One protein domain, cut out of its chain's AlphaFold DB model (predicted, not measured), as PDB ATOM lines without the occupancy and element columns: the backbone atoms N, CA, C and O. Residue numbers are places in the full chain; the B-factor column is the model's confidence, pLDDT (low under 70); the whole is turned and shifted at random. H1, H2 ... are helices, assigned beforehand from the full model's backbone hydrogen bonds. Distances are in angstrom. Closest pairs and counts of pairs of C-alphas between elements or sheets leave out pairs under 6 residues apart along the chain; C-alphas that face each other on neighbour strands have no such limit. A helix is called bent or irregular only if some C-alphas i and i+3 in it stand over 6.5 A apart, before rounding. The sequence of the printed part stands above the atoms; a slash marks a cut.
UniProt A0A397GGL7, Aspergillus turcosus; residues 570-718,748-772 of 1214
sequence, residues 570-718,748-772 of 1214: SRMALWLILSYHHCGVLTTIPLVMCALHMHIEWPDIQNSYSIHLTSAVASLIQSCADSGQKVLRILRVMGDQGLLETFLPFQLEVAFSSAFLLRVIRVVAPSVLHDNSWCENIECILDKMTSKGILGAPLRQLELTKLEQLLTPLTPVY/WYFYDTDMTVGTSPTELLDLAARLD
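What this domain is: This is residues 570 to 718 and 748 to 772 of the 1214 residues of a protein of Aspergillus turcosus (UniProt A0A397GGL7). Picture an up-and-down bundle of helices, each running against the one before it, with H2 and H3 at its core. The bent helix H1 packs its arm H1a on both and its arm H1b on H3, while H4 packs on H2, H3 and H5, and H5 on H3. The short H6 packs on residues 616 to 620 of H2. The printed part has 174 residues with six named helices, H1 to H6 in chain order, and no named strand: the class is all helix. It is compact, with a radius of gyration of the C-alphas of 16.6 A and spans of 48 by 39 by 25 A.

How they stand to each other: Start at H1, residues 571 to 601, assigned as one helix by its hydrogen bonds but bent: C-alphas 587 and 590 are 7.3 A apart, and its arms H1a, 571 to 587, and H1b, 590 to 601, stand at a steep tilt of 42 degrees. H1a touches residues 624 to 634 of H2, residues 615 to 640, at a shallow tilt of 30 degrees, opposite ways; the closest C-alphas, of His 581 and Ser 627, are 5.3 A apart. H3, residues 650 to 668, forms a hairpin with H2, closest at the C-alphas of Gly 628 and Ser 658, 4.6 A. H1b touches residues 661 to 668 of H3, closest at the C-alphas of Leu 596 and Val 668, 5.9 A. H4, residues 677 to 690, touches H3, closest at the C-alphas of Ala 659 and Ile 682, 6.7 A. H5, residues 697 to 714, touches H3 at a shallow tilt of 7 degrees, the same way, closest at the C-alphas of Val 667 and Leu 714, 6.5 A. H6, residues 761 to 770, touches H2, closest at the C-alphas of Ala 616 and Arg 770, 5.9 A, and is apart from H3. Every O i to N i+4 pair is within hydrogen-bond range in H1a, H1b, H2, H4 and H6; H3 has 13 of 15 and H5 12 of 14.

Where its parts are: Find C-alpha 571 at (-79.896, 39.291, 58.092), where H1a begins its 24.3 A. H2 spans 37.1 A, H3 27.7 A and H5 26.2 A; H5 is only just irregular, with C-alphas 710 and 713 6.8 A apart. H4 spans 20.0 A, H1b 16.5 A. H6 ends at C-alpha 770, (-99.878, 68.396, 62.980).

The domain as a whole: The C-alphas farthest apart, of Ser 570 and Asp 604, are 50.9 A apart. Residues 719 to 747 are not printed, and C-alphas 718 and 748 are 29.8 A apart across the cut. The link from H1 to H2 is long. Mean pLDDT of the printed part is 72.6; 62 residues are under 70, among them 590 to 618 and 748 to 764.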
ATOM      1  N   SER A 570     -76.796  40.752  61.505       70.00
ATOM      2  CA  SER A 570     -77.881  39.772  61.357       70.00
ATOM      3  C   SER A 570     -78.798  40.112  60.178       70.00
ATOM      4  O   SER A 570     -79.403  41.185  60.155       70.00
ATOM      5  N   ARG A 571     -78.966  39.167  59.235       74.44
ATOM      6  CA  ARG A 571     -79.896  39.291  58.092       74.44
ATOM      7  C   ARG A 571     -81.316  39.642  58.543       74.44
ATOM      8  O   ARG A 571     -81.949  40.507  57.958       74.44
ATOM      9  N   MET A 572     -81.786  38.990  59.608       76.81
ATOM     10  CA  MET A 572     -83.129  39.182  60.163       76.81
ATOM     11  C   MET A 572     -83.302  40.604  60.715       76.81
ATOM     12  O   MET A 572     -84.296  41.258  60.420       76.81
ATOM     13  N   ALA A 573     -82.310  41.117  61.453       77.50
ATOM     14  CA  ALA A 573     -82.338  42.484  61.979       77.50
ATOM     15  C   ALA A 573     -82.367  43.535  60.856       77.50
ATOM     16  O   ALA A 573     -83.164  44.468  60.905       77.50
ATOM     17  N   LEU A 574     -81.538  43.349  59.822       80.25
ATOM     18  CA  LEU A 574     -81.518  44.203  58.632       80.25
ATOM     19  C   LEU A 574     -82.859  44.156  57.885       80.25
ATOM     20  O   LEU A 574     -83.388  45.203  57.522       80.25
ATOM     21  N   TRP A 575     -83.448  42.966  57.719       83.69
ATOM     22  CA  TRP A 575     -84.741  42.803  57.056       83.69
ATOM     23  C   TRP A 575     -85.892  43.475  57.818       83.69
ATOM     24  O   TRP A 575     -86.710  44.148  57.202       83.69
ATOM     25  N   LEU A 576     -85.915  43.400  59.154       81.88
ATOM     26  CA  LEU A 576     -86.921  44.083  59.983       81.88
ATOM     27  C   LEU A 576     -86.871  45.612  59.823       81.88
ATOM     28  O   LEU A 576     -87.911  46.264  59.744       81.88
ATOM     29  N   ILE A 577     -85.663  46.178  59.736       82.88
ATOM     30  CA  ILE A 577     -85.438  47.616  59.519       82.88
ATOM     31  C   ILE A 577     -85.836  48.022  58.090       82.88
ATOM     32  O   ILE A 577     -86.472  49.061  57.904       82.88
ATOM     33  N   LEU A 578     -85.519  47.195  57.087       86.12
ATOM     34  CA  LEU A 578     -85.938  47.408  55.698       86.12
ATOM     35  C   LEU A 578     -87.467  47.370  55.560       86.12
ATOM     36  O   LEU A 578     -88.037  48.309  55.012       86.12
ATOM     37  N   SER A 579     -88.144  46.358  56.118       83.88
ATOM     38  CA  SER A 579     -89.613  46.275  56.120       83.88
ATOM     39  C   SER A 579     -90.266  47.466  56.831       83.88
ATOM     40  O   SER A 579     -91.277  47.975  56.351       83.88
ATOM     41  N   TYR A 580     -89.683  47.952  57.935       86.38
ATOM     42  CA  TYR A 580     -90.164  49.157  58.616       86.38
ATOM     43  C   TYR A 580     -90.091  50.399  57.713       86.38
ATOM     44  O   TYR A 580     -91.105  51.064  57.492       86.38
ATOM     45  N   HIS A 581     -88.914  50.711  57.161       84.06
ATOM     46  CA  HIS A 581     -88.752  51.904  56.322       84.06
ATOM     47  C   HIS A 581     -89.525  51.798  55.000       84.06
ATOM     48  O   HIS A 581     -90.029  52.810  54.514       84.06
ATOM     49  N   HIS A 582     -89.700  50.588  54.458       83.81
ATOM     50  CA  HIS A 582     -90.548  50.342  53.294       83.81
ATOM     51  C   HIS A 582     -92.027  50.661  53.575       83.81
ATOM     52  O   HIS A 582     -92.663  51.319  52.756       83.81
ATOM     53  N   CYS A 583     -92.562  50.331  54.760       80.38
ATOM     54  CA  CYS A 583     -93.909  50.776  55.149       80.38
ATOM     55  C   CYS A 583     -94.022  52.315  55.153       80.38
ATOM     56  O   CYS A 583     -95.019  52.859  54.682       80.38
ATOM     57  N   GLY A 584     -92.989  53.032  55.616       76.38
ATOM     58  CA  GLY A 584     -92.925  54.500  55.541       76.38
ATOM     59  C   GLY A 584     -92.927  55.040  54.102       76.38
ATOM     60  O   GLY A 584     -93.694  55.950  53.785       76.38
ATOM     61  N   VAL A 585     -92.137  54.428  53.211       78.06
ATOM     62  CA  VAL A 585     -92.128  54.718  51.762       78.06
ATOM     63  C   VAL A 585     -93.531  54.540  51.168       78.06
ATOM     64  O   VAL A 585     -94.091  55.498  50.635       78.06
ATOM     65  N   LEU A 586     -94.148  53.364  51.332       75.44
ATOM     66  CA  LEU A 586     -95.479  53.066  50.784       75.44
ATOM     67  C   LEU A 586     -96.570  54.015  51.314       75.44
ATOM     68  O   LEU A 586     -97.431  54.444  50.550       75.44
ATOM     69  N   THR A 587     -96.503  54.405  52.595       72.25
ATOM     70  CA  THR A 587     -97.478  55.308  53.248       72.25
ATOM     71  C   THR A 587     -97.626  56.659  52.536       72.25
ATOM     72  O   THR A 587     -98.679  57.292  52.631       72.25
ATOM     73  N   THR A 588     -96.589  57.126  51.832       69.31
ATOM     74  CA  THR A 588     -96.555  58.473  51.236       69.31
ATOM     75  C   THR A 588     -96.559  58.512  49.714       69.31
ATOM     76  O   THR A 588     -96.795  59.592  49.168       69.31
ATOM     77  N   ILE A 589     -96.427  57.371  49.022       71.50
ATOM     78  CA  ILE A 589     -96.632  57.289  47.563       71.50
ATOM     79  C   ILE A 589     -97.948  57.975  47.134       71.50
ATOM     80  O   ILE A 589     -97.882  58.804  46.228       71.50
ATOM     81  N   PRO A 590     -99.116  57.772  47.788       65.75
ATOM     82  CA  PRO A 590    -100.363  58.423  47.368       65.75
ATOM     83  C   PRO A 590    -100.308  59.954  47.454       65.75
ATOM     84  O   PRO A 590    -100.809  60.647  46.573       65.75
ATOM     85  N   LEU A 591     -99.663  60.494  48.493       67.19
ATOM     86  CA  LEU A 591     -99.534  61.939  48.710       67.19
ATOM     87  C   LEU A 591     -98.554  62.572  47.714       67.19
ATOM     88  O   LEU A 591     -98.825  63.646  47.175       67.19
ATOM     89  N   VAL A 592     -97.446  61.886  47.425       69.44
ATOM     90  CA  VAL A 592     -96.465  62.307  46.414       69.44
ATOM     91  C   VAL A 592     -97.048  62.202  44.999       69.44
ATOM     92  O   VAL A 592     -96.816  63.093  44.186       69.44
ATOM     93  N   MET A 593     -97.884  61.200  44.716       69.25
ATOM     94  CA  MET A 593     -98.611  61.090  43.447       69.25
ATOM     95  C   MET A 593     -99.697  62.160  43.286       69.25
ATOM     96  O   MET A 593     -99.838  62.715  42.196       69.25
ATOM     97  N   CYS A 594    -100.403  62.536  44.359       63.81
ATOM     98  CA  CYS A 594    -101.291  63.706  44.338       63.81
ATOM     99  C   CYS A 594    -100.507  64.993  44.031       63.81
ATOM    100  O   CYS A 594    -100.932  65.788  43.193       63.81
ATOM    101  N   ALA A 595     -99.332  65.178  44.644       66.19
ATOM    102  CA  ALA A 595     -98.456  66.309  44.340       66.19
ATOM    103  C   ALA A 595     -97.956  66.284  42.881       66.19
ATOM    104  O   ALA A 595     -97.903  67.334  42.245       66.19
ATOM    105  N   LEU A 596     -97.659  65.107  42.313       69.44
ATOM    106  CA  LEU A 596     -97.261  64.974  40.907       69.44
ATOM    107  C   LEU A 596     -98.405  65.340  39.954       69.44
ATOM    108  O   LEU A 596     -98.184  66.075  38.995       69.44
ATOM    109  N   HIS A 597     -99.634  64.902  40.243       64.94
ATOM    110  CA  HIS A 597    -100.815  65.293  39.470       64.94
ATOM    111  C   HIS A 597    -101.018  66.820  39.494       64.94
ATOM    112  O   HIS A 597    -101.205  67.430  38.443       64.94
ATOM    113  N   MET A 598    -100.877  67.459  40.662       63.31
ATOM    114  CA  MET A 598    -100.924  68.924  40.788       63.31
ATOM    115  C   MET A 598     -99.798  69.631  40.008       63.31
ATOM    116  O   MET A 598    -100.040  70.673  39.404       63.31
ATOM    117  N   HIS A 599     -98.584  69.066  39.985       65.56
ATOM    118  CA  HIS A 599     -97.438  69.592  39.219       65.56
ATOM    119  C   HIS A 599     -97.665  69.525  37.700       65.56
ATOM    120  O   HIS A 599     -97.233  70.404  36.955       65.56
ATOM    121  N   ILE A 600     -98.365  68.485  37.239       64.38
ATOM    122  CA  ILE A 600     -98.715  68.277  35.828       64.38
ATOM    123  C   ILE A 600     -99.882  69.180  35.400       64.38
ATOM    124  O   ILE A 600     -99.888  69.673  34.274       64.38
ATOM    125  N   GLU A 601    -100.865  69.427  36.272       57.25
ATOM    126  CA  GLU A 601    -102.065  70.198  35.917       57.25
ATOM    127  C   GLU A 601    -101.876  71.720  35.826       57.25
ATOM    128  O   GLU A 601    -102.723  72.373  35.218       57.25
ATOM    129  N   TRP A 602    -100.830  72.311  36.423       57.25
ATOM    130  CA  TRP A 602    -100.667  73.775  36.542       57.25
ATOM    131  C   TRP A 602     -99.465  74.305  35.720       57.25
ATOM    132  O   TRP A 602     -98.349  74.395  36.241       57.25
ATOM    133  N   PRO A 603     -99.650  74.721  34.444       45.50
ATOM    134  CA  PRO A 603     -98.532  74.989  33.529       45.50
ATOM    135  C   PRO A 603     -97.690  76.222  33.881       45.50
ATOM    136  O   PRO A 603     -96.508  76.271  33.551       45.50
ATOM    137  N   ASP A 604     -98.273  77.224  34.545       46.78
ATOM    138  CA  ASP A 604     -97.593  78.500  34.823       46.78
ATOM    139  C   ASP A 604     -96.484  78.388  35.891       46.78
ATOM    140  O   ASP A 604     -95.671  79.301  36.034       46.78
ATOM    141  N   ILE A 605     -96.405  77.262  36.613       48.81
ATOM    142  CA  ILE A 605     -95.364  76.988  37.623       48.81
ATOM    143  C   ILE A 605     -94.091  76.378  37.003       48.81
ATOM    144  O   ILE A 605     -92.993  76.588  37.527       48.81
ATOM    145  N   GLN A 606     -94.213  75.692  35.857       49.06
ATOM    146  CA  GLN A 606     -93.190  74.791  35.291       49.06
ATOM    147  C   GLN A 606     -91.823  75.438  34.988       49.06
ATOM    148  O   GLN A 606     -90.835  74.727  34.839       49.06
ATOM    149  N   ASN A 607     -91.738  76.770  34.918       45.00
ATOM    150  CA  ASN A 607     -90.503  77.483  34.581       45.00
ATOM    151  C   ASN A 607     -89.664  77.965  35.782       45.00
ATOM    152  O   ASN A 607     -88.566  78.472  35.544       45.00
ATOM    153  N   SER A 608     -90.138  77.922  37.041       47.12
ATOM    154  CA  SER A 608     -89.379  78.561  38.148       47.12
ATOM    155  C   SER A 608     -89.605  78.080  39.590       47.12
ATOM    156  O   SER A 608     -88.757  78.392  40.423       47.12
ATOM    157  N   TYR A 609     -90.697  77.384  39.940       50.59
ATOM    158  CA  TYR A 609     -91.036  77.162  41.361       50.59
ATOM    159  C   TYR A 609     -91.481  75.729  41.682       50.59
ATOM    160  O   TYR A 609     -92.060  75.040  40.849       50.59
ATOM    161  N   SER A 610     -91.212  75.288  42.914       54.78
ATOM    162  CA  SER A 610     -91.736  74.042  43.486       54.78
ATOM    163  C   SER A 610     -93.135  74.243  44.083       54.78
ATOM    164  O   SER A 610     -93.576  75.371  44.321       54.78
ATOM    165  N   ILE A 611     -93.850  73.147  44.354       58.88
ATOM    166  CA  ILE A 611     -95.178  73.218  44.977       58.88
ATOM    167  C   ILE A 611     -95.064  73.757  46.411       58.88
ATOM    168  O   ILE A 611     -94.349  73.211  47.251       58.88
ATOM    169  N   HIS A 612     -95.842  74.798  46.723       56.31
ATOM    170  CA  HIS A 612     -96.012  75.301  48.089       56.31
ATOM    171  C   HIS A 612     -96.866  74.346  48.942       56.31
ATOM    172  O   HIS A 612     -98.067  74.562  49.136       56.31
ATOM    173  N   LEU A 613     -96.219  73.295  49.448       64.38
ATOM    174  CA  LEU A 613     -96.741  72.365  50.449       64.38
ATOM    175  C   LEU A 613     -96.937  73.055  51.813       64.38
ATOM    176  O   LEU A 613     -96.242  74.017  52.144       64.38
ATOM    177  N   THR A 614     -97.850  72.536  52.638       65.25
ATOM    178  CA  THR A 614     -97.932  72.918  54.060       65.25
ATOM    179  C   THR A 614     -96.766  72.300  54.835       65.25
ATOM    180  O   THR A 614     -96.215  71.275  54.429       65.25
ATOM    181  N   SER A 615     -96.380  72.891  55.970       62.75
ATOM    182  CA  SER A 615     -95.236  72.410  56.761       62.75
ATOM    183  C   SER A 615     -95.402  70.960  57.230       62.75
ATOM    184  O   SER A 615     -94.443  70.196  57.180       62.75
ATOM    185  N   ALA A 616     -96.618  70.549  57.604       62.78
ATOM    186  CA  ALA A 616     -96.931  69.164  57.956       62.78
ATOM    187  C   ALA A 616     -96.701  68.183  56.789       62.78
ATOM    188  O   ALA A 616     -96.071  67.144  56.981       62.78
ATOM    189  N   VAL A 617     -97.158  68.518  55.576       65.94
ATOM    190  CA  VAL A 617     -96.977  67.660  54.390       65.94
ATOM    191  C   VAL A 617     -95.515  67.649  53.935       65.94
ATOM    192  O   VAL A 617     -94.994  66.590  53.599       65.94
ATOM    193  N   ALA A 618     -94.822  68.790  53.992       69.19
ATOM    194  CA  ALA A 618     -93.397  68.873  53.681       69.19
ATOM    195  C   ALA A 618     -92.546  68.002  54.625       69.19
ATOM    196  O   ALA A 618     -91.729  67.216  54.153       69.19
ATOM    197  N   SER A 619     -92.775  68.066  55.945       71.12
ATOM    198  CA  SER A 619     -92.068  67.212  56.913       71.12
ATOM    199  C   SER A 619     -92.403  65.722  56.764       71.12
ATOM    200  O   SER A 619     -91.531  64.882  56.977       71.12
ATOM    201  N   LEU A 620     -93.630  65.374  56.361       72.81
ATOM    202  CA  LEU A 620     -94.011  63.985  56.081       72.81
ATOM    203  C   LEU A 620     -93.301  63.431  54.832       72.81
ATOM    204  O   LEU A 620     -92.793  62.309  54.862       72.81
ATOM    205  N   ILE A 621     -93.212  64.225  53.759       75.06
ATOM    206  CA  ILE A 621     -92.473  63.855  52.540       75.06
ATOM    207  C   ILE A 621     -90.963  63.776  52.824       75.06
ATOM    208  O   ILE A 621     -90.325  62.835  52.357       75.06
ATOM    209  N   GLN A 622     -90.404  64.664  53.660       80.38
ATOM    210  CA  GLN A 622     -89.013  64.571  54.132       80.38
ATOM    211  C   GLN A 622     -88.748  63.242  54.851       80.38
ATOM    212  O   GLN A 622     -87.896  62.478  54.412       80.38
ATOM    213  N   SER A 623     -89.543  62.898  55.870       78.25
ATOM    214  CA  SER A 623     -89.383  61.654  56.644       78.25
ATOM    215  C   SER A 623     -89.398  60.379  55.781       78.25
ATOM    216  O   SER A 623     -88.822  59.351  56.161       78.25
ATOM    217  N   CYS A 624     -90.058  60.424  54.622       76.81
ATOM    218  CA  CYS A 624     -90.167  59.291  53.705       76.81
ATOM    219  C   CYS A 624     -89.109  59.316  52.592       76.81
ATOM    220  O   CYS A 624     -88.615  58.252  52.217       76.81
ATOM    221  N   ALA A 625     -88.661  60.496  52.153       83.06
ATOM    222  CA  ALA A 625     -87.433  60.647  51.375       83.06
ATOM    223  C   ALA A 625     -86.209  60.157  52.169       83.06
ATOM    224  O   ALA A 625     -85.364  59.437  51.636       83.06
ATOM    225  N   ASP A 626     -86.131  60.484  53.457       83.25
ATOM    226  CA  ASP A 626     -85.072  60.034  54.360       83.25
ATOM    227  C   ASP A 626     -85.135  58.510  54.554       83.25
ATOM    228  O   ASP A 626     -84.106  57.835  54.516       83.25
ATOM    229  N   SER A 627     -86.342  57.939  54.668       84.38
ATOM    230  CA  SER A 627     -86.548  56.483  54.732       84.38
ATOM    231  C   SER A 627     -86.149  55.762  53.438       84.38
ATOM    232  O   SER A 627     -85.462  54.743  53.507       84.38
ATOM    233  N   GLY A 628     -86.498  56.295  52.263       86.12
ATOM    234  CA  GLY A 628     -86.074  55.740  50.971       86.12
ATOM    235  C   GLY A 628     -84.554  55.796  50.779       86.12
ATOM    236  O   GLY A 628     -83.932  54.812  50.373       86.12
ATOM    237  N   GLN A 629     -83.920  56.908  51.166       88.19
ATOM    238  CA  GLN A 629     -82.457  57.028  51.187       88.19
ATOM    239  C   GLN A 629     -81.820  56.049  52.186       88.19
ATOM    240  O   GLN A 629     -80.801  55.431  51.874       88.19
ATOM    241  N   LYS A 630     -82.418  55.858  53.371       85.62
ATOM    242  CA  LYS A 630     -81.954  54.894  54.384       85.62
ATOM    243  C   LYS A 630     -82.003  53.460  53.856       85.62
ATOM    244  O   LYS A 630     -81.023  52.739  54.024       85.62
ATOM    245  N   VAL A 631     -83.086  53.070  53.177       88.31
ATOM    246  CA  VAL A 631     -83.223  51.763  52.512       88.31
ATOM    247  C   VAL A 631     -82.089  51.534  51.514       88.31
ATOM    248  O   VAL A 631     -81.377  50.534  51.621       88.31
ATOM    249  N   LEU A 632     -81.860  52.476  50.594       90.75
ATOM    250  CA  LEU A 632     -80.806  52.344  49.582       90.75
ATOM    251  C   LEU A 632     -79.402  52.322  50.215       90.75
ATOM    252  O   LEU A 632     -78.574  51.502  49.830       90.75
ATOM    253  N   ARG A 633     -79.135  53.126  51.253       87.69
ATOM    254  CA  ARG A 633     -77.861  53.068  51.997       87.69
ATOM    255  C   ARG A 633     -77.663  51.731  52.733       87.69
ATOM    256  O   ARG A 633     -76.552  51.205  52.732       87.69
ATOM    257  N   ILE A 634     -78.711  51.144  53.321       85.38
ATOM    258  CA  ILE A 634     -78.641  49.815  53.962       85.38
ATOM    259  C   ILE A 634     -78.349  48.730  52.919       85.38
ATOM    260  O   ILE A 634     -77.432  47.929  53.109       85.38
ATOM    261  N   LEU A 635     -79.077  48.724  51.799       88.69
ATOM    262  CA  LEU A 635     -78.880  47.750  50.723       88.69
ATOM    263  C   LEU A 635     -77.500  47.887  50.061       88.69
ATOM    264  O   LEU A 635     -76.874  46.870  49.767       88.69
ATOM    265  N   ARG A 636     -76.958  49.107  49.930       87.62
ATOM    266  CA  ARG A 636     -75.569  49.342  49.498       87.62
ATOM    267  C   ARG A 636     -74.562  48.652  50.418       87.62
ATOM    268  O   ARG A 636     -73.747  47.857  49.950       87.62
ATOM    269  N   VAL A 637     -74.658  48.890  51.728       84.12
ATOM    270  CA  VAL A 637     -73.772  48.277  52.735       84.12
ATOM    271  C   VAL A 637     -73.917  46.750  52.757       84.12
ATOM    272  O   VAL A 637     -72.915  46.038  52.849       84.12
ATOM    273  N   MET A 638     -75.135  46.221  52.601       84.12
ATOM    274  CA  MET A 638     -75.363  44.780  52.435       84.12
ATOM    275  C   MET A 638     -74.729  44.243  51.146       84.12
ATOM    276  O   MET A 638     -74.131  43.169  51.167       84.12
ATOM    277  N   GLY A 639     -74.791  44.992  50.044       81.69
ATOM    278  CA  GLY A 639     -74.069  44.712  48.802       81.69
ATOM    279  C   GLY A 639     -72.567  44.597  49.022       81.69
ATOM    280  O   GLY A 639     -71.956  43.604  48.628       81.69
ATOM    281  N   ASP A 640     -71.962  45.578  49.680       80.88
ATOM    282  CA  ASP A 640     -70.508  45.658  49.851       80.88
ATOM    283  C   ASP A 640     -69.954  44.643  50.862       80.88
ATOM    284  O   ASP A 640     -68.810  44.212  50.731       80.88
ATOM    285  N   GLN A 641     -70.791  44.142  51.774       77.50
ATOM    286  CA  GLN A 641     -70.494  42.975  52.618       77.50
ATOM    287  C   GLN A 641     -70.880  41.624  51.975       77.50
ATOM    288  O   GLN A 641     -70.742  40.578  52.607       77.50
ATOM    289  N   GLY A 642     -71.394  41.621  50.739       76.12
ATOM    290  CA  GLY A 642     -71.849  40.425  50.016       76.12
ATOM    291  C   GLY A 642     -73.211  39.863  50.459       76.12
ATOM    292  O   GLY A 642     -73.734  38.967  49.792       76.12
ATOM    293  N   LEU A 643     -73.798  40.418  51.525       78.12
ATOM    294  CA  LEU A 643     -75.044  40.007  52.187       78.12
ATOM    295  C   LEU A 643     -76.332  40.303  51.398       78.12
ATOM    296  O   LEU A 643     -77.384  39.778  51.768       78.12
ATOM    297  N   LEU A 644     -76.268  41.113  50.339       80.69
ATOM    298  CA  LEU A 644     -77.381  41.319  49.404       80.69
ATOM    299  C   LEU A 644     -77.889  39.971  48.872       80.69
ATOM    300  O   LEU A 644     -77.081  39.077  48.603       80.69
ATOM    301  N   GLU A 645     -79.200  39.800  48.731       75.88
ATOM    302  CA  GLU A 645     -79.767  38.565  48.167       75.88
ATOM    303  C   GLU A 645     -79.336  38.357  46.705       75.88
ATOM    304  O   GLU A 645     -78.860  39.282  46.048       75.88
ATOM    305  N   THR A 646     -79.371  37.102  46.246       69.19
ATOM    306  CA  THR A 646     -78.910  36.678  44.906       69.19
ATOM    307  C   THR A 646     -80.027  36.076  44.057       69.19
ATOM    308  O   THR A 646     -79.775  35.705  42.920       69.19
ATOM    309  N   PHE A 647     -81.236  35.930  44.611       81.31
ATOM    310  CA  PHE A 647     -82.336  35.226  43.948       81.31
ATOM    311  C   PHE A 647     -83.716  35.631  44.488       81.31
ATOM    312  O   PHE A 647     -84.622  35.894  43.708       81.31
ATOM    313  N   LEU A 648     -83.875  35.742  45.816       84.00
ATOM    314  CA  LEU A 648     -85.150  36.163  46.411       84.00
ATOM    315  C   LEU A 648     -85.520  37.610  46.009       84.00
ATOM    316  O   LEU A 648     -84.651  38.486  46.019       84.00
ATOM    317  N   PRO A 649     -86.807  37.887  45.719       74.81
ATOM    318  CA  PRO A 649     -87.249  39.141  45.099       74.81
ATOM    319  C   PRO A 649     -87.311  40.327  46.072       74.81
ATOM    320  O   PRO A 649     -87.248  41.483  45.661       74.81
ATOM    321  N   PHE A 650     -87.443  40.068  47.377       82.94
ATOM    322  CA  PHE A 650     -87.894  41.075  48.342       82.94
ATOM    323  C   PHE A 650     -86.959  42.294  48.456       82.94
ATOM    324  O   PHE A 650     -87.427  43.416  48.631       82.94
ATOM    325  N   GLN A 651     -85.640  42.100  48.337       86.38
ATOM    326  CA  GLN A 651     -84.675  43.206  48.394       86.38
ATOM    327  C   GLN A 651     -84.657  44.055  47.114       86.38
ATOM    328  O   GLN A 651     -84.364  45.248  47.198       86.38
ATOM    329  N   LEU A 652     -84.977  43.467  45.954       84.69
ATOM    330  CA  LEU A 652     -85.076  44.181  44.677       84.69
ATOM    331  C   LEU A 652     -86.272  45.138  44.691       84.69
ATOM    332  O   LEU A 652     -86.117  46.321  44.399       84.69
ATOM    333  N   GLU A 653     -87.439  44.653  45.111       80.94
ATOM    334  CA  GLU A 653     -88.667  45.454  45.168       80.94
ATOM    335  C   GLU A 653     -88.561  46.596  46.189       80.94
ATOM    336  O   GLU A 653     -88.851  47.750  45.877       80.94
ATOM    337  N   VAL A 654     -88.013  46.325  47.380       83.50
ATOM    338  CA  VAL A 654     -87.758  47.361  48.397       83.50
ATOM    339  C   VAL A 654     -86.781  48.442  47.892       83.50
ATOM    340  O   VAL A 654     -86.953  49.620  48.225       83.50
ATOM    341  N   ALA A 655     -85.797  48.085  47.055       86.81
ATOM    342  CA  ALA A 655     -84.927  49.052  46.381       86.81
ATOM    343  C   ALA A 655     -85.681  49.857  45.307       86.81
ATOM    344  O   ALA A 655     -85.607  51.088  45.296       86.81
ATOM    345  N   PHE A 656     -86.431  49.169  44.441       86.19
ATOM    346  CA  PHE A 656     -87.180  49.754  43.331       86.19
ATOM    347  C   PHE A 656     -88.231  50.761  43.810       86.19
ATOM    348  O   PHE A 656     -88.187  51.913  43.381       86.19
ATOM    349  N   SER A 657     -89.102  50.405  44.765       84.00
ATOM    350  CA  SER A 657     -90.118  51.332  45.298       84.00
ATOM    351  C   SER A 657     -89.494  52.570  45.955       84.00
ATOM    352  O   SER A 657     -90.035  53.672  45.854       84.00
ATOM    353  N   SER A 658     -88.334  52.410  46.602       87.75
ATOM    354  CA  SER A 658     -87.601  53.525  47.219       87.75
ATOM    355  C   SER A 658     -87.007  54.461  46.163       87.75
ATOM    356  O   SER A 658     -87.126  55.680  46.279       87.75
ATOM    357  N   ALA A 659     -86.411  53.910  45.102       86.88
ATOM    358  CA  ALA A 659     -85.872  54.684  43.988       86.88
ATOM    359  C   ALA A 659     -86.972  55.361  43.151       86.88
ATOM    360  O   ALA A 659     -86.801  56.513  42.750       86.88
ATOM    361  N   PHE A 660     -88.109  54.691  42.943       86.19
ATOM    362  CA  PHE A 660     -89.311  55.253  42.324       86.19
ATOM    363  C   PHE A 660     -89.791  56.488  43.096       86.19
ATOM    364  O   PHE A 660     -89.884  57.575  42.523       86.19
ATOM    365  N   LEU A 661     -90.011  56.356  44.414       85.31
ATOM    366  CA  LEU A 661     -90.471  57.462  45.258       85.31
ATOM    367  C   LEU A 661     -89.501  58.653  45.202       85.31
ATOM    368  O   LEU A 661     -89.937  59.787  45.016       85.31
ATOM    369  N   LEU A 662     -88.191  58.410  45.302       88.19
ATOM    370  CA  LEU A 662     -87.175  59.469  45.249       88.19
ATOM    371  C   LEU A 662     -87.103  60.162  43.876       88.19
ATOM    372  O   LEU A 662     -86.986  61.389  43.823       88.19
ATOM    373  N   ARG A 663     -87.247  59.416  42.769       86.25
ATOM    374  CA  ARG A 663     -87.327  59.981  41.407       86.25
ATOM    375  C   ARG A 663     -88.553  60.886  41.238       86.25
ATOM    376  O   ARG A 663     -88.419  61.950  40.641       86.25
ATOM    377  N   VAL A 664     -89.705  60.546  41.827       83.19
ATOM    378  CA  VAL A 664     -90.893  61.423  41.812       83.19
ATOM    379  C   VAL A 664     -90.737  62.630  42.754       83.19
ATOM    380  O   VAL A 664     -91.050  63.753  42.355       83.19
ATOM    381  N   ILE A 665     -90.198  62.455  43.970       84.12
ATOM    382  CA  ILE A 665     -89.960  63.564  44.921       84.12
ATOM    383  C   ILE A 665     -89.029  64.630  44.318       84.12
ATOM    384  O   ILE A 665     -89.290  65.823  44.488       84.12
ATOM    385  N   ARG A 666     -88.005  64.228  43.547       84.31
ATOM    386  CA  ARG A 666     -87.105  65.141  42.811       84.31
ATOM    387  C   ARG A 666     -87.855  66.107  41.881       84.31
ATOM    388  O   ARG A 666     -87.390  67.227  41.692       84.31
ATOM    389  N   VAL A 667     -89.004  65.708  41.333       79.12
ATOM    390  CA  VAL A 667     -89.829  66.552  40.451       79.12
ATOM    391  C   VAL A 667     -90.688  67.529  41.253       79.12
ATOM    392  O   VAL A 667     -90.663  68.730  40.993       79.12
ATOM    393  N   VAL A 668     -91.442  67.027  42.237       75.00
ATOM    394  CA  VAL A 668     -92.492  67.807  42.926       75.00
ATOM    395  C   VAL A 668     -91.965  68.685  44.064       75.00
ATOM    396  O   VAL A 668     -92.530  69.741  44.355       75.00
ATOM    397  N   ALA A 669     -90.885  68.254  44.717       75.50
ATOM    398  CA  ALA A 669     -90.318  68.892  45.901       75.50
ATOM    399  C   ALA A 669     -88.779  68.740  45.954       75.50
ATOM    400  O   ALA A 669     -88.251  68.217  46.937       75.50
ATOM    401  N   PRO A 670     -88.020  69.215  44.940       74.94
ATOM    402  CA  PRO A 670     -86.561  69.049  44.877       74.94
ATOM    403  C   PRO A 670     -85.816  69.573  46.116       74.94
ATOM    404  O   PRO A 670     -84.782  69.027  46.489       74.94
ATOM    405  N   SER A 671     -86.365  70.574  46.812       72.31
ATOM    406  CA  SER A 671     -85.818  71.119  48.062       72.31
ATOM    407  C   SER A 671     -85.808  70.147  49.252       72.31
ATOM    408  O   SER A 671     -85.256  70.499  50.285       72.31
ATOM    409  N   VAL A 672     -86.420  68.963  49.129       74.12
ATOM    410  CA  VAL A 672     -86.397  67.866  50.123       74.12
ATOM    411  C   VAL A 672     -85.152  66.974  49.959       74.12
ATOM    412  O   VAL A 672     -84.729  66.297  50.897       74.12
ATOM    413  N   LEU A 673     -84.541  66.965  48.768       80.19
ATOM    414  CA  LEU A 673     -83.436  66.072  48.407       80.19
ATOM    415  C   LEU A 673     -82.105  66.832  48.359       80.19
ATOM    416  O   LEU A 673     -81.611  67.210  47.299       80.19
ATOM    417  N   HIS A 674     -81.519  67.052  49.537       71.31
ATOM    418  CA  HIS A 674     -80.202  67.687  49.676       71.31
ATOM    419  C   HIS A 674     -79.029  66.773  49.278       71.31
ATOM    420  O   HIS A 674     -77.961  67.269  48.929       71.31
ATOM    421  N   ASP A 675     -79.224  65.452  49.321       73.56
ATOM    422  CA  ASP A 675     -78.259  64.443  48.878       73.56
ATOM    423  C   ASP A 675     -78.766  63.749  47.600       73.56
ATOM    424  O   ASP A 675     -79.954  63.456  47.459       73.56
ATOM    425  N   ASN A 676     -77.849  63.471  46.672       79.38
ATOM    426  CA  ASN A 676     -78.104  62.750  45.422       79.38
ATOM    427  C   ASN A 676     -77.368  61.399  45.338       79.38
ATOM    428  O   ASN A 676     -77.572  60.669  44.368       79.38
ATOM    429  N   SER A 677     -76.592  61.011  46.361       82.69
ATOM    430  CA  SER A 677     -75.890  59.715  46.431       82.69
ATOM    431  C   SER A 677     -76.825  58.511  46.280       82.69
ATOM    432  O   SER A 677     -76.401  57.416  45.917       82.69
ATOM    433  N   TRP A 678     -78.124  58.687  46.535       87.00
ATOM    434  CA  TRP A 678     -79.133  57.651  46.339       87.00
ATOM    435  C   TRP A 678     -79.259  57.176  44.881       87.00
ATOM    436  O   TRP A 678     -79.655  56.030  44.688       87.00
ATOM    437  N   CYS A 679     -78.872  57.981  43.879       86.31
ATOM    438  CA  CYS A 679     -78.782  57.547  42.476       86.31
ATOM    439  C   CYS A 679     -77.665  56.513  42.275       86.31
ATOM    440  O   CYS A 679     -77.945  55.374  41.907       86.31
ATOM    441  N   GLU A 680     -76.429  56.864  42.641       87.00
ATOM    442  CA  GLU A 680     -75.273  55.954  42.591       87.00
ATOM    443  C   GLU A 680     -75.505  54.685  43.431       87.00
ATOM    444  O   GLU A 680     -75.033  53.596  43.096       87.00
ATOM    445  N   ASN A 681     -76.257  54.809  44.532       90.12
ATOM    446  CA  ASN A 681     -76.645  53.673  45.357       90.12
ATOM    447  C   ASN A 681     -77.637  52.741  44.647       90.12
ATOM    448  O   ASN A 681     -77.380  51.541  44.655       90.12
ATOM    449  N   ILE A 682     -78.731  53.224  44.033       91.50
ATOM    450  CA  ILE A 682     -79.657  52.319  43.318       91.50
ATOM    451  C   ILE A 682     -78.990  51.678  42.097       91.50
ATOM    452  O   ILE A 682     -79.131  50.473  41.911       91.50
ATOM    453  N   GLU A 683     -78.212  52.436  41.323       88.44
ATOM    454  CA  GLU A 683     -77.469  51.916  40.167       88.44
ATOM    455  C   GLU A 683     -76.515  50.796  40.597       88.44
ATOM    456  O   GLU A 683     -76.631  49.663  40.130       88.44
ATOM    457  N   CYS A 684     -75.662  51.050  41.595       88.25
ATOM    458  CA  CYS A 684     -74.719  50.043  42.073       88.25
ATOM    459  C   CYS A 684     -75.388  48.888  42.850       88.25
ATOM    460  O   CYS A 684     -74.797  47.816  42.960       88.25
ATOM    461  N   ILE A 685     -76.611  49.049  43.376       90.38
ATOM    462  CA  ILE A 685     -77.408  47.923  43.894       90.38
ATOM    463  C   ILE A 685     -77.894  47.049  42.737       90.38
ATOM    464  O   ILE A 685     -77.686  45.837  42.786       90.38
ATOM    465  N   LEU A 686     -78.503  47.635  41.702       89.31
ATOM    466  CA  LEU A 686     -79.067  46.890  40.573       89.31
ATOM    467  C   LEU A 686     -77.977  46.188  39.762       89.31
ATOM    468  O   LEU A 686     -78.076  44.981  39.560       89.31
ATOM    469  N   ASP A 687     -76.874  46.862  39.431       87.25
ATOM    470  CA  ASP A 687     -75.716  46.243  38.766       87.25
ATOM    471  C   ASP A 687     -75.155  45.058  39.572       87.25
ATOM    472  O   ASP A 687     -74.698  44.051  39.019       87.25
ATOM    473  N   LYS A 688     -75.210  45.147  40.907       85.94
ATOM    474  CA  LYS A 688     -74.738  44.116  41.841       85.94
ATOM    475  C   LYS A 688     -75.745  42.990  42.067       85.94
ATOM    476  O   LYS A 688     -75.333  41.902  42.461       85.94
ATOM    477  N   MET A 689     -77.029  43.218  41.794       86.56
ATOM    478  CA  MET A 689     -78.068  42.189  41.698       86.56
ATOM    479  C   MET A 689     -77.988  41.457  40.350       86.56
ATOM    480  O   MET A 689     -77.945  40.228  40.326       86.56
ATOM    481  N   THR A 690     -77.849  42.194  39.247       84.19
ATOM    482  CA  THR A 690     -77.640  41.666  37.890       84.19
ATOM    483  C   THR A 690     -76.382  40.794  37.821       84.19
ATOM    484  O   THR A 690     -76.461  39.630  37.445       84.19
ATOM    485  N   SER A 691     -75.233  41.278  38.310       78.94
ATOM    486  CA  SER A 691     -73.986  40.485  38.400       78.94
ATOM    487  C   SER A 691     -73.978  39.404  39.500       78.94
ATOM    488  O   SER A 691     -72.984  38.692  39.671       78.94
ATOM    489  N   LYS A 692     -75.086  39.253  40.240       74.81
ATOM    490  CA  LYS A 692     -75.389  38.112  41.122       74.81
ATOM    491  C   LYS A 692     -76.385  37.116  40.500       74.81
ATOM    492  O   LYS A 692     -76.637  36.100  41.137       74.81
ATOM    493  N   GLY A 693     -76.916  37.381  39.301       70.38
ATOM    494  CA  GLY A 693     -77.870  36.511  38.601       70.38
ATOM    495  C   GLY A 693     -79.354  36.804  38.863       70.38
ATOM    496  O   GLY A 693     -80.193  35.969  38.536       70.38
ATOM    497  N   ILE A 694     -79.714  37.960  39.441       78.19
ATOM    498  CA  ILE A 694     -81.128  38.313  39.661       78.19
ATOM    499  C   ILE A 694     -81.773  38.766  38.349       78.19
ATOM    500  O   ILE A 694     -81.573  39.890  37.892       78.19
ATOM    501  N   LEU A 695     -82.604  37.888  37.793       76.12
ATOM    502  CA  LEU A 695     -83.242  38.015  36.479       76.12
ATOM    503  C   LEU A 695     -84.146  39.257  36.352       76.12
ATOM    504  O   LEU A 695     -84.188  39.883  35.298       76.12
ATOM    505  N   GLY A 696     -84.829  39.656  37.432       74.44
ATOM    506  CA  GLY A 696     -85.682  40.854  37.446       74.44
ATOM    507  C   GLY A 696     -84.929  42.188  37.576       74.44
ATOM    508  O   GLY A 696     -85.508  43.241  37.310       74.44
ATOM    509  N   ALA A 697     -83.649  42.191  37.972       81.62
ATOM    510  CA  ALA A 697     -82.923  43.438  38.239       81.62
ATOM    511  C   ALA A 697     -82.690  44.304  36.978       81.62
ATOM    512  O   ALA A 697     -82.948  45.509  37.058       81.62
ATOM    513  N   PRO A 698     -82.324  43.745  35.802       77.00
ATOM    514  CA  PRO A 698     -82.280  44.496  34.543       77.00
ATOM    515  C   PRO A 698     -83.631  45.098  34.132       77.00
ATOM    516  O   PRO A 698     -83.668  46.207  33.602       77.00
ATOM    517  N   LEU A 699     -84.744  44.403  34.404       73.94
ATOM    518  CA  LEU A 699     -86.090  44.900  34.091       73.94
ATOM    519  C   LEU A 699     -86.424  46.130  34.946       73.94
ATOM    520  O   LEU A 699     -86.752  47.185  34.403       73.94
ATOM    521  N   ARG A 700     -86.210  46.054  36.268       77.12
ATOM    522  CA  ARG A 700     -86.372  47.208  37.176       77.12
ATOM    523  C   ARG A 700     -85.427  48.371  36.832       77.12
ATOM    524  O   ARG A 700     -85.805  49.533  36.972       77.12
ATOM    525  N   GLN A 701     -84.219  48.089  36.339       79.88
ATOM    526  CA  GLN A 701     -83.269  49.106  35.863       79.88
ATOM    527  C   GLN A 701     -83.782  49.825  34.600       79.88
ATOM    528  O   GLN A 701     -83.711  51.055  34.513       79.88
ATOM    529  N   LEU A 702     -84.367  49.085  33.651       72.62
ATOM    530  CA  LEU A 702     -85.006  49.635  32.450       72.62
ATOM    531  C   LEU A 702     -86.254  50.468  32.791       72.62
ATOM    532  O   LEU A 702     -86.414  51.571  32.267       72.62
ATOM    533  N   GLU A 703     -87.101  49.992  33.705       71.75
ATOM    534  CA  GLU A 703     -88.290  50.709  34.192       71.75
ATOM    535  C   GLU A 703     -87.932  52.047  34.851       71.75
ATOM    536  O   GLU A 703     -88.489  53.083  34.481       71.75
ATOM    537  N   LEU A 704     -86.959  52.063  35.773       77.75
ATOM    538  CA  LEU A 704     -86.483  53.304  36.400       77.75
ATOM    539  C   LEU A 704     -85.895  54.274  35.366       77.75
ATOM    540  O   LEU A 704     -86.097  55.486  35.485       77.75
ATOM    541  N   THR A 705     -85.201  53.758  34.347       76.44
ATOM    542  CA  THR A 705     -84.647  54.560  33.244       76.44
ATOM    543  C   THR A 705     -85.761  55.180  32.392       76.44
ATOM    544  O   THR A 705     -85.719  56.376  32.101       76.44
ATOM    545  N   LYS A 706     -86.803  54.409  32.047       69.44
ATOM    546  CA  LYS A 706     -87.992  54.894  31.321       69.44
ATOM    547  C   LYS A 706     -88.756  55.946  32.137       69.44
ATOM    548  O   LYS A 706     -89.127  56.983  31.593       69.44
ATOM    549  N   LEU A 707     -88.921  55.732  33.444       75.75
ATOM    550  CA  LEU A 707     -89.512  56.710  34.365       75.75
ATOM    551  C   LEU A 707     -88.726  58.030  34.373       75.75
ATOM    552  O   LEU A 707     -89.317  59.099  34.287       75.75
ATOM    553  N   GLU A 708     -87.397  57.983  34.436       75.81
ATOM    554  CA  GLU A 708     -86.557  59.189  34.439       75.81
ATOM    555  C   GLU A 708     -86.597  59.940  33.101       75.81
ATOM    556  O   GLU A 708     -86.653  61.170  33.095       75.81
ATOM    557  N   GLN A 709     -86.698  59.232  31.971       72.06
ATOM    558  CA  GLN A 709     -86.960  59.849  30.663       72.06
ATOM    559  C   GLN A 709     -88.324  60.564  30.617       72.06
ATOM    560  O   GLN A 709     -88.411  61.662  30.066       72.06
ATOM    561  N   LEU A 710     -89.368  59.992  31.231       70.12
ATOM    562  CA  LEU A 710     -90.705  60.602  31.332       70.12
ATOM    563  C   LEU A 710     -90.759  61.789  32.312       70.12
ATOM    564  O   LEU A 710     -91.501  62.742  32.077       70.12
ATOM    565  N   LEU A 711     -89.979  61.754  33.397       73.19
ATOM    566  CA  LEU A 711     -89.938  62.808  34.420       73.19
ATOM    567  C   LEU A 711     -88.969  63.959  34.088       73.19
ATOM    568  O   LEU A 711     -89.147  65.073  34.590       73.19
ATOM    569  N   THR A 712     -87.974  63.740  33.221       76.06
ATOM    570  CA  THR A 712     -86.992  64.767  32.817       76.06
ATOM    571  C   THR A 712     -87.650  66.068  32.316       76.06
ATOM    572  O   THR A 712     -87.270  67.128  32.812       76.06
ATOM    573  N   PRO A 713     -88.674  66.055  31.431       68.25
ATOM    574  CA  PRO A 713     -89.339  67.280  30.966       68.25
ATOM    575  C   PRO A 713     -90.149  68.032  32.035       68.25
ATOM    576  O   PRO A 713     -90.545  69.169  31.796       68.25
ATOM    577  N   LEU A 714     -90.426  67.404  33.184       67.06
ATOM    578  CA  LEU A 714     -91.210  67.969  34.290       67.06
ATOM    579  C   LEU A 714     -90.330  68.481  35.445       67.06
ATOM    580  O   LEU A 714     -90.834  69.128  36.366       67.06
ATOM    581  N   THR A 715     -89.031  68.171  35.421       67.69
ATOM    582  CA  THR A 715     -88.087  68.458  36.510       67.69
ATOM    583  C   THR A 715     -87.670  69.938  36.496       67.69
ATOM    584  O   THR A 715     -87.145  70.399  35.479       67.69
ATOM    585  N   PRO A 716     -87.852  70.702  37.593       65.12
ATOM    586  CA  PRO A 716     -87.479  72.117  37.633       65.12
ATOM    587  C   PRO A 716     -85.975  72.360  37.441       65.12
ATOM    588  O   PRO A 716     -85.140  71.684  38.047       65.12
ATOM    589  N   VAL A 717     -85.616  73.383  36.658       54.25
ATOM    590  CA  VAL A 717     -84.221  73.830  36.513       54.25
ATOM    591  C   VAL A 717     -83.792  74.571  37.781       54.25
ATOM    592  O   VAL A 717     -84.253  75.677  38.052       54.25
ATOM    593  N   TYR A 718     -82.905  73.957  38.563       46.88
ATOM    594  CA  TYR A 718     -82.422  74.517  39.824       46.88
ATOM    595  C   TYR A 718     -81.275  75.515  39.594       46.88
ATOM    596  O   TYR A 718     -80.179  75.115  39.201       46.88
ATOM    597  N   TRP A 748     -66.291  53.614  53.668       31.86
ATOM    598  CA  TRP A 748     -67.509  53.275  54.408       31.86
ATOM    599  C   TRP A 748     -67.276  52.196  55.481       31.86
ATOM    600  O   TRP A 748     -67.290  50.996  55.203       31.86
ATOM    601  N   TYR A 749     -67.082  52.619  56.733       31.11
ATOM    602  CA  TYR A 749     -67.018  51.727  57.893       31.11
ATOM    603  C   TYR A 749     -68.397  51.557  58.549       31.11
ATOM    604  O   TYR A 749     -69.143  52.510  58.746       31.11
ATOM    605  N   PHE A 750     -68.696  50.327  58.978       33.81
ATOM    606  CA  PHE A 750     -69.976  49.882  59.561       33.81
ATOM    607  C   PHE A 750     -70.338  50.501  60.936       33.81
ATOM    608  O   PHE A 750     -71.221  50.006  61.634       33.81
ATOM    609  N   TYR A 751     -69.622  51.543  61.365       36.53
ATOM    610  CA  TYR A 751     -69.804  52.195  62.663       36.53
ATOM    611  C   TYR A 751     -70.636  53.487  62.583       36.53
ATOM    612  O   TYR A 751     -71.314  53.785  63.562       36.53
ATOM    613  N   ASP A 752     -70.653  54.181  61.434       37.09
ATOM    614  CA  ASP A 752     -71.369  55.461  61.253       37.09
ATOM    615  C   ASP A 752     -72.786  55.321  60.668       37.09
ATOM    616  O   ASP A 752     -73.577  56.265  60.702       37.09
ATOM    617  N   THR A 753     -73.166  54.142  60.162       44.56
ATOM    618  CA  THR A 753     -74.581  53.847  59.902       44.56
ATOM    619  C   THR A 753     -75.305  53.687  61.232       44.56
ATOM    620  O   THR A 753     -75.370  52.584  61.776       44.56
ATOM    621  N   ASP A 754     -75.846  54.787  61.752       44.38
ATOM    622  CA  ASP A 754     -76.677  54.769  62.950       44.38
ATOM    623  C   ASP A 754     -77.901  53.868  62.712       44.38
ATOM    624  O   ASP A 754     -78.728  54.140  61.840       44.38
ATOM    625  N   MET A 755     -77.990  52.749  63.435       46.88
ATOM    626  CA  MET A 755     -79.014  51.705  63.241       46.88
ATOM    627  C   MET A 755     -80.304  52.003  64.025       46.88
ATOM    628  O   MET A 755     -81.054  51.098  64.392       46.88
ATOM    629  N   THR A 756     -80.547  53.282  64.299       52.12
ATOM    630  CA  THR A 756     -81.808  53.817  64.803       52.12
ATOM    631  C   THR A 756     -82.913  53.681  63.757       52.12
ATOM    632  O   THR A 756     -82.685  53.816  62.550       52.12
ATOM    633  N   VAL A 757     -84.140  53.448  64.229       53.00
ATOM    634  CA  VAL A 757     -85.337  53.675  63.415       53.00
ATOM    635  C   VAL A 757     -85.420  55.184  63.180       53.00
ATOM    636  O   VAL A 757     -85.556  55.942  64.135       53.00
ATOM    637  N   GLY A 758     -85.234  55.611  61.927       53.72
ATOM    638  CA  GLY A 758     -84.738  56.959  61.597       53.72
ATOM    639  C   GLY A 758     -85.630  58.159  61.948       53.72
ATOM    640  O   GLY A 758     -85.201  59.292  61.758       53.72
ATOM    641  N   THR A 759     -86.838  57.928  62.456       60.47
ATOM    642  CA  THR A 759     -87.761  58.954  62.957       60.47
ATOM    643  C   THR A 759     -88.244  58.492  64.326       60.47
ATOM    644  O   THR A 759     -88.693  57.347  64.463       60.47
ATOM    645  N   SER A 760     -88.142  59.331  65.360       60.62
ATOM    646  CA  SER A 760     -88.544  58.900  66.701       60.62
ATOM    647  C   SER A 760     -90.063  58.677  66.785       60.62
ATOM    648  O   SER A 760     -90.830  59.358  66.095       60.62
ATOM    649  N   PRO A 761     -90.542  57.773  67.664       63.97
ATOM    650  CA  PRO A 761     -91.975  57.613  67.914       63.97
ATOM    651  C   PRO A 761     -92.664  58.938  68.268       63.97
ATOM    652  O   PRO A 761     -93.786  59.183  67.837       63.97
ATOM    653  N   THR A 762     -91.971  59.823  68.994       64.19
ATOM    654  CA  THR A 762     -92.457  61.165  69.340       64.19
ATOM    655  C   THR A 762     -92.688  62.024  68.097       64.19
ATOM    656  O   THR A 762     -93.758  62.604  67.966       64.19
ATOM    657  N   GLU A 763     -91.737  62.074  67.160       66.50
ATOM    658  CA  GLU A 763     -91.853  62.867  65.925       66.50
ATOM    659  C   GLU A 763     -92.947  62.338  64.987       66.50
ATOM    660  O   GLU A 763     -93.654  63.131  64.369       66.50
ATOM    661  N   LEU A 764     -93.142  61.018  64.920       66.62
ATOM    662  CA  LEU A 764     -94.229  60.396  64.152       66.62
ATOM    663  C   LEU A 764     -95.614  60.711  64.743       66.62
ATOM    664  O   LEU A 764     -96.563  60.974  63.999       66.62
ATOM    665  N   LEU A 765     -95.730  60.741  66.074       70.56
ATOM    666  CA  LEU A 765     -96.948  61.174  66.768       70.56
ATOM    667  C   LEU A 765     -97.195  62.681  66.593       70.56
ATOM    668  O   LEU A 765     -98.332  63.083  66.342       70.56
ATOM    669  N   ASP A 766     -96.141  63.500  66.636       68.00
ATOM    670  CA  ASP A 766     -96.190  64.938  66.355       68.00
ATOM    671  C   ASP A 766     -96.621  65.222  64.906       68.00
ATOM    672  O   ASP A 766     -97.463  66.087  64.671       68.00
ATOM    673  N   LEU A 767     -96.110  64.471  63.926       67.00
ATOM    674  CA  LEU A 767     -96.542  64.533  62.524       67.00
ATOM    675  C   LEU A 767     -98.031  64.187  62.387       67.00
ATOM    676  O   LEU A 767     -98.785  64.948  61.777       67.00
ATOM    677  N   ALA A 768     -98.481  63.095  63.012       62.56
ATOM    678  CA  ALA A 768     -99.891  62.705  63.014       62.56
ATOM    679  C   ALA A 768    -100.804  63.750  63.693       62.56
ATOM    680  O   ALA A 768    -101.952  63.917  63.279       62.56
ATOM    681  N   ALA A 769    -100.307  64.470  64.704       64.19
ATOM    682  CA  ALA A 769    -101.023  65.559  65.375       64.19
ATOM    683  C   ALA A 769    -101.015  66.879  64.578       64.19
ATOM    684  O   ALA A 769    -101.994  67.617  64.599       64.19
ATOM    685  N   ARG A 770     -99.952  67.184  63.823       62.59
ATOM    686  CA  ARG A 770     -99.878  68.396  62.980       62.59
ATOM    687  C   ARG A 770    -100.803  68.330  61.759       62.59
ATOM    688  O   ARG A 770    -101.223  69.374  61.269       62.59
ATOM    689  N   LEU A 771    -101.178  67.127  61.313       60.44
ATOM    690  CA  LEU A 771    -102.218  66.911  60.293       60.44
ATOM    691  C   LEU A 771    -103.641  67.291  60.765       60.44
ATOM    692  O   LEU A 771    -104.533  67.430  59.934       60.44
ATOM    693  N   ASP A 772    -103.860  67.488  62.069       44.22
ATOM    694  CA  ASP A 772    -105.186  67.696  62.683       44.22
ATOM    695  C   ASP A 772    -105.711  69.150  62.565       44.22
ATOM    696  O   ASP A 772    -106.829  69.455  62.974       44.22
TER     697      ASP A 772